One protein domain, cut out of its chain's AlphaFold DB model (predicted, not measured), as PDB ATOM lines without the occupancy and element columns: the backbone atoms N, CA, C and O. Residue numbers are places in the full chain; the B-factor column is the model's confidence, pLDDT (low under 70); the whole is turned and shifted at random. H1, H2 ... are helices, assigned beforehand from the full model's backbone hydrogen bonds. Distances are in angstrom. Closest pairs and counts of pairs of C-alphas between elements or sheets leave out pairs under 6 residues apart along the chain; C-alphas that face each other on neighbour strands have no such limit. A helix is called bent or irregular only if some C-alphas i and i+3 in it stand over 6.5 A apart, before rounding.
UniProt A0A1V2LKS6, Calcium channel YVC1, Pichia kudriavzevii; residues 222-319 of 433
ATOM      1  N   TYR A 222     202.856 161.433 165.767       88.12
ATOM      2  CA  TYR A 222     203.399 162.020 164.543       88.12
ATOM      3  C   TYR A 222     202.983 163.484 164.382       88.12
ATOM      4  O   TYR A 222     203.811 164.277 163.938       88.12
ATOM      5  N   GLN A 223     201.765 163.860 164.794       90.06
ATOM      6  CA  GLN A 223     201.328 165.262 164.833       90.06
ATOM      7  C   GLN A 223     202.231 166.098 165.747       90.06
ATOM      8  O   GLN A 223     202.838 167.058 165.284       90.06
ATOM      9  N   ASN A 224     202.443 165.659 166.991       92.31
ATOM     10  CA  ASN A 224     203.322 166.344 167.937       92.31
ATOM     11  C   ASN A 224     204.782 166.390 167.447       92.31
ATOM     12  O   ASN A 224     205.460 167.403 167.584       92.31
ATOM     13  N   ALA A 225     205.289 165.312 166.839       91.62
ATOM     14  CA  ALA A 225     206.635 165.321 166.261       91.62
ATOM     15  C   ALA A 225     206.772 166.343 165.116       91.62
ATOM     16  O   ALA A 225     207.803 167.014 165.017       91.62
ATOM     17  N   LEU A 226     205.746 166.476 164.268       90.25
ATOM     18  CA  LEU A 226     205.703 167.461 163.190       90.25
ATOM     19  C   LEU A 226     205.610 168.886 163.749       90.25
ATOM     20  O   LEU A 226     206.354 169.752 163.294       90.25
ATOM     21  N   GLU A 227     204.772 169.124 164.755       90.69
ATOM     22  CA  GLU A 227     204.652 170.420 165.436       90.69
ATOM     23  C   GLU A 227     205.981 170.858 166.060       90.69
ATOM     24  O   GLU A 227     206.449 171.966 165.800       90.69
ATOM     25  N   ILE A 228     206.652 169.966 166.801       93.81
ATOM     26  CA  ILE A 228     207.980 170.233 167.375       93.81
ATOM     27  C   ILE A 228     208.993 170.543 166.268       93.81
ATOM     28  O   ILE A 228     209.785 171.478 166.394       93.81
ATOM     29  N   PHE A 229     208.976 169.787 165.168       94.56
ATOM     30  CA  PHE A 229     209.862 170.037 164.034       94.56
ATOM     31  C   PHE A 229     209.627 171.428 163.421       94.56
ATOM     32  O   PHE A 229     210.584 172.181 163.224       94.56
ATOM     33  N   VAL A 230     208.370 171.803 163.170       93.19
ATOM     34  CA  VAL A 230     207.993 173.122 162.639       93.19
ATOM     35  C   VAL A 230     208.379 174.238 163.618       93.19
ATOM     36  O   VAL A 230     208.902 175.265 163.185       93.19
ATOM     37  N   ALA A 231     208.220 174.026 164.928       93.00
ATOM     38  CA  ALA A 231     208.639 174.970 165.963       93.00
ATOM     39  C   ALA A 231     210.166 175.168 166.002       93.00
ATOM     40  O   ALA A 231     210.644 176.297 166.121       93.00
ATOM     41  N   ILE A 232     210.957 174.101 165.835       96.31
ATOM     42  CA  ILE A 232     212.423 174.202 165.729       96.31
ATOM     43  C   ILE A 232     212.818 174.998 164.480       96.31
ATOM     44  O   ILE A 232     213.672 175.882 164.559       96.31
ATOM     45  N   VAL A 233     212.188 174.724 163.332       95.38
ATOM     46  CA  VAL A 233     212.427 175.479 162.091       95.38
ATOM     47  C   VAL A 233     212.084 176.957 162.283       95.38
ATOM     48  O   VAL A 233     212.876 177.821 161.904       95.38
ATOM     49  N   PHE A 234     210.953 177.256 162.926       93.62
ATOM     50  CA  PHE A 234     210.559 178.618 163.273       93.62
ATOM     51  C   PHE A 234     211.613 179.317 164.139       93.62
ATOM     52  O   PHE A 234     212.016 180.432 163.814       93.62
ATOM     53  N   LEU A 235     212.121 178.658 165.185       94.44
ATOM     54  CA  LEU A 235     213.159 179.218 166.055       94.44
ATOM     55  C   LEU A 235     214.461 179.502 165.301       94.44
ATOM     56  O   LEU A 235     215.053 180.563 165.489       94.44
ATOM     57  N   ILE A 236     214.886 178.608 164.403       95.25
ATOM     58  CA  ILE A 236     216.072 178.831 163.563       95.25
ATOM     59  C   ILE A 236     215.881 180.080 162.694       95.25
ATOM     60  O   ILE A 236     216.763 180.940 162.642       95.25
ATOM     61  N   ILE A 237     214.724 180.211 162.035       94.19
ATOM     62  CA  ILE A 237     214.407 181.383 161.210       94.19
ATOM     63  C   ILE A 237     214.368 182.649 162.077       94.19
ATOM     64  O   ILE A 237     214.961 183.660 161.700       94.19
ATOM     65  N   TYR A 238     213.742 182.590 163.254       92.69
ATOM     66  CA  TYR A 238     213.665 183.700 164.202       92.69
ATOM     67  C   TYR A 238     215.052 184.181 164.653       92.69
ATOM     68  O   TYR A 238     215.322 185.384 164.650       92.69
ATOM     69  N   THR A 239     215.965 183.259 164.974       94.12
ATOM     70  CA  THR A 239     217.350 183.592 165.331       94.12
ATOM     71  C   THR A 239     218.096 184.226 164.156       94.12
ATOM     72  O   THR A 239     218.821 185.202 164.345       94.12
ATOM     73  N   ILE A 240     217.901 183.721 162.932       92.25
ATOM     74  CA  ILE A 240     218.509 184.308 161.727       92.25
ATOM     75  C   ILE A 240     217.991 185.730 161.486       92.25
ATOM     76  O   ILE A 240     218.782 186.598 161.129       92.25
ATOM     77  N   VAL A 241     216.689 185.972 161.655       91.31
ATOM     78  CA  VAL A 241     216.085 187.299 161.465       91.31
ATOM     79  C   VAL A 241     216.577 188.279 162.526       91.31
ATOM     80  O   VAL A 241     217.006 189.372 162.177       91.31
ATOM     81  N   THR A 242     216.586 187.871 163.795       89.19
ATOM     82  CA  THR A 242     216.978 188.734 164.922       89.19
ATOM     83  C   THR A 242     218.458 189.128 164.882       89.19
ATOM     84  O   THR A 242     218.804 190.241 165.261       89.19
ATOM     85  N   ASN A 243     219.339 188.246 164.402       89.88
ATOM     86  CA  ASN A 243     220.783 188.513 164.335       89.88
ATOM     87  C   ASN A 243     221.225 189.270 163.074       89.88
ATOM     88  O   ASN A 243     222.415 189.541 162.913       89.88
ATOM     89  N   ARG A 244     220.317 189.554 162.136       85.00
ATOM     90  CA  ARG A 244     220.644 190.298 160.918       85.00
ATOM     91  C   ARG A 244     220.332 191.773 161.102       85.00
ATOM     92  O   ARG A 244     219.244 192.125 161.544       85.00
ATOM     93  N   ASP A 245     221.244 192.624 160.642       73.44
ATOM     94  CA  ASP A 245     220.987 194.057 160.562       73.44
ATOM     95  C   ASP A 245     219.838 194.323 159.581       73.44
ATOM     96  O   ASP A 245     219.899 194.010 158.384       73.44
ATOM     97  N   ALA A 246     218.751 194.881 160.106       66.94
ATOM     98  CA  ALA A 246     217.556 195.162 159.335       66.94
ATOM     99  C   ALA A 246     217.787 196.383 158.433       66.94
ATOM    100  O   ALA A 246     217.690 197.530 158.866       66.94
ATOM    101  N   ALA A 247     218.042 196.155 157.143       68.50
ATOM    102  CA  ALA A 247     217.993 197.233 156.161       68.50
ATOM    103  C   ALA A 247     216.574 197.836 156.134       68.50
ATOM    104  O   ALA A 247     215.579 197.119 155.983       68.50
ATOM    105  N   ALA A 248     216.461 199.158 156.268       67.62
ATOM    106  CA  ALA A 248     215.167 199.834 156.394       67.62
ATOM    107  C   ALA A 248     214.268 199.690 155.149       67.62
ATOM    108  O   ALA A 248     213.048 199.733 155.270       67.62
ATOM    109  N   ASN A 249     214.857 199.499 153.964       70.31
ATOM    110  CA  ASN A 249     214.179 199.637 152.667       70.31
ATOM    111  C   ASN A 249     213.692 198.308 152.046       70.31
ATOM    112  O   ASN A 249     212.923 198.292 151.083       70.31
ATOM    113  N   LYS A 250     214.131 197.151 152.558       82.06
ATOM    114  CA  LYS A 250     213.813 195.849 151.947       82.06
ATOM    115  C   LYS A 250     213.446 194.806 152.990       82.06
ATOM    116  O   LYS A 250     214.050 194.757 154.055       82.06
ATOM    117  N   LEU A 251     212.475 193.970 152.622       83.12
ATOM    118  CA  LEU A 251     212.129 192.763 153.361       83.12
ATOM    119  C   LEU A 251     212.974 191.600 152.859       83.12
ATOM    120  O   LEU A 251     213.065 191.359 151.654       83.12
ATOM    121  N   ASN A 252     213.575 190.881 153.793       86.62
ATOM    122  CA  ASN A 252     214.389 189.713 153.503       86.62
ATOM    123  C   ASN A 252     213.529 188.443 153.455       86.62
ATOM    124  O   ASN A 252     212.514 188.334 154.139       86.62
ATOM    125  N   ILE A 253     213.976 187.430 152.702       89.62
ATOM    126  CA  ILE A 253     213.277 186.132 152.605       89.62
ATOM    127  C   ILE A 253     213.008 185.512 153.995       89.62
ATOM    128  O   ILE A 253     211.876 185.088 154.224       89.62
ATOM    129  N   PRO A 254     213.961 185.495 154.955       91.19
ATOM    130  CA  PRO A 254     213.693 184.964 156.292       91.19
ATOM    131  C   PRO A 254     212.643 185.758 157.080       91.19
ATOM    132  O   PRO A 254     211.887 185.150 157.823       91.19
ATOM    133  N   GLU A 255     212.551 187.083 156.901       90.06
ATOM    134  CA  GLU A 255     211.509 187.901 157.549       90.06
ATOM    135  C   GLU A 255     210.122 187.544 156.997       90.06
ATOM    136  O   GLU A 255     209.171 187.396 157.758       90.06
ATOM    137  N   ILE A 256     210.018 187.348 155.676       90.69
ATOM    138  CA  ILE A 256     208.772 186.936 155.015       90.69
ATOM    139  C   ILE A 256     208.351 185.539 155.487       90.69
ATOM    140  O   ILE A 256     207.187 185.326 155.820       90.69
ATOM    141  N   LEU A 257     209.290 184.589 155.552       93.06
ATOM    142  CA  LEU A 257     209.015 183.249 156.073       93.06
ATOM    143  C   LEU A 257     208.575 183.298 157.539       93.06
ATOM    144  O   LEU A 257     207.579 182.675 157.890       93.06
ATOM    145  N   LEU A 258     209.263 184.076 158.379       92.88
ATOM    146  CA  LEU A 258     208.902 184.239 159.786       92.88
ATOM    147  C   LEU A 258     207.483 184.805 159.943       92.88
ATOM    148  O   LEU A 258     206.728 184.331 160.792       92.88
ATOM    149  N   PHE A 259     207.091 185.758 159.093       92.00
ATOM    150  CA  PHE A 259     205.728 186.284 159.055       92.00
ATOM    151  C   PHE A 259     204.700 185.198 158.703       92.00
ATOM    152  O   PHE A 259     203.724 185.040 159.432       92.00
ATOM    153  N   PHE A 260     204.928 184.413 157.644       93.38
ATOM    154  CA  PHE A 260     204.010 183.333 157.256       93.38
ATOM    155  C   PHE A 260     203.847 182.274 158.348       93.38
ATOM    156  O   PHE A 260     202.727 181.844 158.609       93.38
ATOM    157  N   PHE A 261     204.938 181.878 159.009       93.38
ATOM    158  CA  PHE A 261     204.866 180.940 160.130       93.38
ATOM    159  C   PHE A 261     204.099 181.537 161.315       93.38
ATOM    160  O   PHE A 261     203.224 180.875 161.860       93.38
ATOM    161  N   THR A 262     204.375 182.795 161.678       92.88
ATOM    162  CA  THR A 262     203.668 183.477 162.778       92.88
ATOM    163  C   THR A 262     202.171 183.586 162.487       92.88
ATOM    164  O   THR A 262     201.352 183.328 163.360       92.88
ATOM    165  N   PHE A 263     201.804 183.926 161.249       93.00
ATOM    166  CA  PHE A 263     200.409 183.962 160.822       93.00
ATOM    167  C   PHE A 263     199.759 182.573 160.856       93.00
ATOM    168  O   PHE A 263     198.619 182.450 161.289       93.00
ATOM    169  N   GLY A 264     200.487 181.529 160.445       93.44
ATOM    170  CA  GLY A 264     200.028 180.144 160.543       93.44
ATOM    171  C   GLY A 264     199.737 179.724 161.983       93.44
ATOM    172  O   GLY A 264     198.658 179.206 162.249       93.44
ATOM    173  N   PHE A 265     200.647 180.015 162.919       92.00
ATOM    174  CA  PHE A 265     200.425 179.752 164.344       92.00
ATOM    175  C   PHE A 265     199.253 180.561 164.904       92.00
ATOM    176  O   PHE A 265     198.424 180.012 165.618       92.00
ATOM    177  N   LEU A 266     199.119 181.836 164.530       92.00
ATOM    178  CA  LEU A 266     197.988 182.660 164.957       92.00
ATOM    179  C   LEU A 266     196.645 182.108 164.446       92.00
ATOM    180  O   LEU A 266     195.672 182.064 165.193       92.00
ATOM    181  N   ALA A 267     196.583 181.682 163.181       92.38
ATOM    182  CA  ALA A 267     195.382 181.083 162.603       92.38
ATOM    183  C   ALA A 267     195.014 179.753 163.282       92.38
ATOM    184  O   ALA A 267     193.832 179.498 163.514       92.38
ATOM    185  N   ASP A 268     196.012 178.938 163.636       90.75
ATOM    186  CA  ASP A 268     195.820 177.699 164.391       90.75
ATOM    187  C   ASP A 268     195.231 177.966 165.790       90.75
ATOM    188  O   ASP A 268     194.236 177.344 166.166       90.75
ATOM    189  N   GLU A 269     195.745 178.958 166.526       91.00
ATOM    190  CA  GLU A 269     195.169 179.331 167.828       91.00
ATOM    191  C   GLU A 269     193.745 179.903 167.705       91.00
ATOM    192  O   GLU A 269     192.870 179.571 168.507       91.00
ATOM    193  N   ILE A 270     193.448 180.682 166.655       90.31
ATOM    194  CA  ILE A 270     192.077 181.151 166.374       90.31
ATOM    195  C   ILE A 270     191.135 179.965 166.122       90.31
ATOM    196  O   ILE A 270     190.000 179.961 166.607       90.31
ATOM    197  N   GLN A 271     191.590 178.945 165.388       91.00
ATOM    198  CA  GLN A 271     190.798 177.744 165.131       91.00
ATOM    199  C   GLN A 271     190.532 176.955 166.423       91.00
ATOM    200  O   GLN A 271     189.402 176.514 166.650       91.00
ATOM    201  N   LYS A 272     191.529 176.824 167.305       88.56
ATOM    202  CA  LYS A 272     191.353 176.194 168.625       88.56
ATOM    203  C   LYS A 272     190.372 176.973 169.497       88.56
ATOM    204  O   LYS A 272     189.462 176.371 170.066       88.56
ATOM    205  N   LEU A 273     190.495 178.298 169.541       88.44
ATOM    206  CA  LEU A 273     189.574 179.167 170.274       88.44
ATOM    207  C   LEU A 273     188.129 179.015 169.772       88.44
ATOM    208  O   LEU A 273     187.204 178.971 170.584       88.44
ATOM    209  N   TYR A 274     187.929 178.880 168.455       90.38
ATOM    210  CA  TYR A 274     186.606 178.676 167.860       90.38
ATOM    211  C   TYR A 274     185.963 177.341 168.269       90.38
ATOM    212  O   TYR A 274     184.779 177.315 168.600       90.38
ATOM    213  N   HIS A 275     186.721 176.240 168.267       86.50
ATOM    214  CA  HIS A 275     186.175 174.911 168.567       86.50
ATOM    215  C   HIS A 275     186.013 174.619 170.065       86.50
ATOM    216  O   HIS A 275     185.076 173.921 170.443       86.50
ATOM    217  N   ILE A 276     186.914 175.121 170.913       83.38
ATOM    218  CA  ILE A 276     186.970 174.781 172.347       83.38
ATOM    219  C   ILE A 276     186.257 175.840 173.209       83.38
ATOM    220  O   ILE A 276     185.753 175.536 174.292       83.38
ATOM    221  N   GLY A 277     186.175 177.089 172.740       85.31
ATOM    222  CA  GLY A 277     185.502 178.178 173.446       85.31
ATOM    223  C   GLY A 277     186.251 178.640 174.700       85.31
ATOM    224  O   GLY A 277     187.474 178.745 174.713       85.31
ATOM    225  N   SER A 278     185.525 178.941 175.782       76.38
ATOM    226  CA  SER A 278     186.108 179.515 177.009       76.38
ATOM    227  C   SER A 278     187.090 178.586 177.729       76.38
ATOM    228  O   SER A 278     187.996 179.071 178.404       76.38
ATOM    229  N   ALA A 279     186.956 177.268 177.552       77.88
ATOM    230  CA  ALA A 279     187.868 176.279 178.122       77.88
ATOM    231  C   ALA A 279     189.293 176.362 177.537       77.88
ATOM    232  O   ALA A 279     190.230 175.858 178.150       77.88
ATOM    233  N   TYR A 280     189.471 177.035 176.392       83.19
ATOM    234  CA  TYR A 280     190.780 177.257 175.777       83.19
ATOM    235  C   TYR A 280     191.648 178.246 176.563       83.19
ATOM    236  O   TYR A 280     192.870 178.171 176.462       83.19
ATOM    237  N   LEU A 281     191.061 179.150 177.359       82.31
ATOM    238  CA  LEU A 281     191.775 180.205 178.098       82.31
ATOM    239  C   LEU A 281     192.536 179.658 179.321       82.31
ATOM    240  O   LEU A 281     192.317 180.055 180.466       82.31
ATOM    241  N   GLN A 282     193.448 178.725 179.081       86.62
ATOM    242  CA  GLN A 282     194.426 178.253 180.043       86.62
ATOM    243  C   GLN A 282     195.649 179.183 180.037       86.62
ATOM    244  O   GLN A 282     195.915 179.917 179.084       86.62
ATOM    245  N   LEU A 283     196.432 179.150 181.117       88.88
ATOM    246  CA  LEU A 283     197.634 179.976 181.258       88.88
ATOM    247  C   LEU A 283     198.621 179.803 180.087       88.88
ATOM    248  O   LEU A 283     199.188 180.784 179.618       88.88
ATOM    249  N   GLY A 284     198.819 178.566 179.618       86.56
ATOM    250  CA  GLY A 284     199.782 178.256 178.556       86.56
ATOM    251  C   GLY A 284     199.372 178.797 177.185       86.56
ATOM    252  O   GLY A 284     200.176 179.442 176.519       86.56
ATOM    253  N   SER A 285     198.117 178.588 176.789       86.88
ATOM    254  CA  SER A 285     197.566 179.108 175.531       86.88
ATOM    255  C   SER A 285     197.537 180.632 175.523       86.88
ATOM    256  O   SER A 285     198.052 181.245 174.596       86.88
ATOM    257  N   THR A 286     197.076 181.250 176.615       90.06
ATOM    258  CA  THR A 286     197.062 182.717 176.749       90.06
ATOM    259  C   THR A 286     198.468 183.310 176.595       90.06
ATOM    260  O   THR A 286     198.648 184.360 175.981       90.06
ATOM    261  N   PHE A 287     199.488 182.640 177.139       91.50
ATOM    262  CA  PHE A 287     200.878 183.064 176.985       91.50
ATOM    263  C   PHE A 287     201.342 183.007 175.522       91.50
ATOM    264  O   PHE A 287     201.944 183.967 175.039       91.50
ATOM    265  N   ASN A 288     201.020 181.929 174.801       90.50
ATOM    266  CA  ASN A 288     201.334 181.803 173.377       90.50
ATOM    267  C   ASN A 288     200.606 182.863 172.536       90.50
ATOM    268  O   ASN A 288     201.239 183.516 171.708       90.50
ATOM    269  N   ASP A 289     199.323 183.110 172.807       89.69
ATOM    270  CA  ASP A 289     198.524 184.120 172.105       89.69
ATOM    271  C   ASP A 289     199.133 185.520 172.248       89.69
ATOM    272  O   ASP A 289     199.241 186.268 171.270       89.69
ATOM    273  N   ILE A 290     199.586 185.874 173.456       92.38
ATOM    274  CA  ILE A 290     200.271 187.146 173.717       92.38
ATOM    275  C   ILE A 290     201.576 187.223 172.916       92.38
ATOM    276  O   ILE A 290     201.836 188.242 172.274       92.38
ATOM    277  N   LEU A 291     202.388 186.160 172.914       92.31
ATOM    278  CA  LEU A 291     203.650 186.128 172.170       92.31
ATOM    279  C   LEU A 291     203.435 186.294 170.662       92.31
ATOM    280  O   LEU A 291     204.077 187.146 170.041       92.31
ATOM    281  N   TYR A 292     202.512 185.532 170.075       91.56
ATOM    282  CA  TYR A 292     202.201 185.634 168.652       91.56
ATOM    283  C   TYR A 292     201.637 187.011 168.298       91.56
ATOM    284  O   TYR A 292     202.034 187.589 167.287       91.56
ATOM    285  N   THR A 293     200.799 187.590 169.163       91.50
ATOM    286  CA  THR A 293     200.255 188.942 168.978       91.50
ATOM    287  C   THR A 293     201.352 190.006 168.988       91.50
ATOM    288  O   THR A 293     201.371 190.870 168.112       91.50
ATOM    289  N   ILE A 294     202.305 189.939 169.924       93.50
ATOM    290  CA  ILE A 294     203.431 190.887 169.988       93.50
ATOM    291  C   ILE A 294     204.274 190.810 168.712       93.50
ATOM    292  O   ILE A 294     204.592 191.844 168.118       93.50
ATOM    293  N   ILE A 295     204.610 189.597 168.260       91.62
ATOM    294  CA  ILE A 295     205.387 189.397 167.029       91.62
ATOM    295  C   ILE A 295     204.596 189.907 165.814       91.62
ATOM    296  O   ILE A 295     205.150 190.598 164.961       91.62
ATOM    297  N   PHE A 296     203.290 189.642 165.751       91.56
ATOM    298  CA  PHE A 296     202.431 190.095 164.659       91.56
ATOM    299  C   PHE A 296     202.319 191.628 164.590       91.56
ATOM    300  O   PHE A 296     202.463 192.213 163.516       91.56
ATOM    301  N   ILE A 297     202.150 192.302 165.734       93.62
ATOM    302  CA  ILE A 297     202.155 193.772 165.820       93.62
ATOM    303  C   ILE A 297     203.528 194.334 165.424       93.62
ATOM    304  O   ILE A 297     203.600 195.310 164.675       93.62
ATOM    305  N   SER A 298     204.620 193.700 165.866       92.00
ATOM    306  CA  SER A 298     205.985 194.071 165.469       92.00
ATOM    307  C   SER A 298     206.171 194.007 163.950       92.00
ATOM    308  O   SER A 298     206.702 194.946 163.349       92.00
ATOM    309  N   PHE A 299     205.639 192.970 163.294       90.50
ATOM    310  CA  PHE A 299     205.603 192.902 161.834       90.50
ATOM    311  C   PHE A 299     204.771 194.024 161.214       90.50
ATOM    312  O   PHE A 299     205.196 194.597 160.213       90.50
ATOM    313  N   GLY A 300     203.634 194.390 161.811       91.31
ATOM    314  CA  GLY A 300     202.841 195.548 161.388       91.31
ATOM    315  C   GLY A 300     203.670 196.836 161.342       91.31
ATOM    316  O   GLY A 300     203.703 197.521 160.315       91.31
ATOM    317  N   PHE A 301     204.426 197.119 162.408       91.25
ATOM    318  CA  PHE A 301     205.368 198.242 162.431       91.25
ATOM    319  C   PHE A 301     206.477 198.092 161.386       91.25
ATOM    320  O   PHE A 301     206.814 199.060 160.702       91.25
ATOM    321  N   ARG A 302     207.016 196.883 161.201       89.12
ATOM    322  CA  ARG A 302     208.050 196.611 160.194       89.12
ATOM    323  C   ARG A 302     207.552 196.881 158.770       89.12
ATOM    324  O   ARG A 302     208.272 197.506 157.995       89.12
ATOM    325  N   PHE A 303     206.331 196.473 158.425       89.06
ATOM    326  CA  PHE A 303     205.726 196.761 157.121       89.06
ATOM    327  C   PHE A 303     205.490 198.259 156.914       89.06
ATOM    328  O   PHE A 303     205.793 198.775 155.836       89.06
ATOM    329  N   ALA A 304     205.003 198.965 157.940       89.31
ATOM    330  CA  ALA A 304     204.828 200.414 157.889       89.31
ATOM    331  C   ALA A 304     206.169 201.134 157.659       89.31
ATOM    332  O   ALA A 304     206.265 201.970 156.761       89.31
ATOM    333  N   ALA A 305     207.220 200.738 158.383       88.00
ATOM    334  CA  ALA A 305     208.563 201.298 158.239       88.00
ATOM    335  C   ALA A 305     209.166 201.053 156.845       88.00
ATOM    336  O   ALA A 305     209.786 201.946 156.276       88.00
ATOM    337  N   VAL A 306     208.967 199.864 156.263       87.19
ATOM    338  CA  VAL A 306     209.439 199.553 154.899       87.19
ATOM    339  C   VAL A 306     208.666 200.336 153.837       87.19
ATOM    340  O   VAL A 306     209.237 200.736 152.824       87.19
ATOM    341  N   ARG A 307     207.361 200.549 154.033       86.31
ATOM    342  CA  ARG A 307     206.558 201.380 153.127       86.31
ATOM    343  C   ARG A 307     207.059 202.823 153.133       86.31
ATOM    344  O   ARG A 307     207.227 203.409 152.069       86.31
ATOM    345  N   GLU A 308     207.319 203.350 154.322       85.44
ATOM    346  CA  GLU A 308     207.785 204.718 154.516       85.44
ATOM    347  C   GLU A 308     209.191 204.932 153.951       85.44
ATOM    348  O   GLU A 308     209.421 205.839 153.161       85.44
ATOM    349  N   SER A 309     210.125 204.026 154.243       84.56
ATOM    350  CA  SER A 309     211.493 204.119 153.727       84.56
ATOM    351  C   SER A 309     211.565 204.018 152.199       84.56
ATOM    352  O   SER A 309     212.406 204.675 151.581       84.56
ATOM    353  N   LYS A 310     210.673 203.238 151.570       82.56
ATOM    354  CA  LYS A 310     210.520 203.200 150.109       82.56
ATOM    355  C   LYS A 310     209.990 204.514 149.557       82.56
ATOM    356  O   LYS A 310     210.496 204.954 148.529       82.56
ATOM    357  N   ARG A 311     209.009 205.129 150.228       81.00
ATOM    358  CA  ARG A 311     208.470 206.444 149.854       81.00
ATOM    359  C   ARG A 311     209.561 207.508 149.907       81.00
ATOM    360  O   ARG A 311     209.824 208.130 148.891       81.00
ATOM    361  N   VAL A 312     210.270 207.612 151.026       80.50
ATOM    362  CA  VAL A 312     211.409 208.530 151.202       80.50
ATOM    363  C   VAL A 312     212.503 208.274 150.158       80.50
ATOM    364  O   VAL A 312     213.002 209.189 149.514       80.50
ATOM    365  N   SER A 313     212.858 207.010 149.909       80.50
ATOM    366  CA  SER A 313     213.862 206.680 148.885       80.50
ATOM    367  C   SER A 313     213.414 207.071 147.472       80.50
ATOM    368  O   SER A 313     214.239 207.499 146.666       80.50
ATOM    369  N   TYR A 314     212.124 206.912 147.165       81.25
ATOM    370  CA  TYR A 314     211.530 207.346 145.904       81.25
ATOM    371  C   TYR A 314     211.559 208.874 145.794       81.25
ATOM    372  O   TYR A 314     212.074 209.393 144.805       81.25
ATOM    373  N   ASN A 315     211.112 209.586 146.829       80.81
ATOM    374  CA  ASN A 315     211.078 211.046 146.865       80.81
ATOM    375  C   ASN A 315     212.476 211.632 146.645       80.81
ATOM    376  O   ASN A 315     212.662 212.405 145.710       80.81
ATOM    377  N   ARG A 316     213.498 211.125 147.340       79.31
ATOM    378  CA  ARG A 316     214.903 211.513 147.114       79.31
ATOM    379  C   ARG A 316     215.413 211.222 145.706       79.31
ATOM    380  O   ARG A 316     216.202 211.995 145.177       79.31
ATOM    381  N   SER A 317     214.985 210.122 145.081       79.50
ATOM    382  CA  SER A 317     215.414 209.788 143.712       79.50
ATOM    383  C   SER A 317     214.835 210.723 142.645       79.50
ATOM    384  O   SER A 317     215.456 210.909 141.602       79.50
ATOM    385  N   PHE A 318     213.682 211.333 142.929       79.88
ATOM    386  CA  PHE A 318     213.001 212.295 142.060       79.88
ATOM    387  C   PHE A 318     213.063 213.735 142.593       79.88
ATOM    388  O   PHE A 318     212.446 214.625 142.016       79.88
ATOM    389  N   ASN A 319     213.841 213.968 143.656       76.00
ATOM    390  CA  ASN A 319     214.005 215.259 144.322       76.00
ATOM    391  C   ASN A 319     212.672 215.894 144.786       76.00
ATOM    392  O   ASN A 319     212.489 217.107 144.703       76.00
TER     393      ASN A 319
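What this domain is: This is residues 222 to 319 of the 433 residues of the protein "Calcium channel YVC1" of Pichia kudriavzevii (UniProt A0A1V2LKS6). Three helices make a loose zigzag: the longest, H3, forms a hairpin with H2, and H1 meets H2 in a V, residues 234 to 241 of H1 touching residues 254 to 261 of H2, while H1 and H3 stay apart. The printed part has 98 residues with three named helices, H1, H2, H3 along the chain, and no named strand: all helix. It is loose, radius of gyration of the C-alphas 17.0 A, spanning 58 by 27 by 17 A.

Where its parts are: Find C-alpha 283 at (197.634, 179.976, 181.258); H3 runs 53.1 A from there to residue 318. H2, residues 253 to 280, is irregular, with C-alphas 275 and 278 9.6 A apart and a kink of 76 degrees near residue 274. H1, residues 222 to 242, starts at C-alpha 222 (203.399, 162.020, 164.543).

How they stand to each other: H3 touches H2 at Tyr 292 and Leu 266, closest C-alphas 6.3 A apart, opposite ways at 35.2 degrees, only just steep. H2 touches H1 at Glu 255 and Val 241, closest C-alphas 6.1 A apart, opposite ways at a steep tilt of 45 degrees. Every O i to N i+4 pair is within hydrogen-bond range in H1 and H3, and 21 of 24 in H2.

The domain as a whole: Tyr 222 and Asn 319 have the farthest C-alphas, 57.9 A apart. The printed part has no cut and no long link; pLDDT is under 70 at residues 246 to 248.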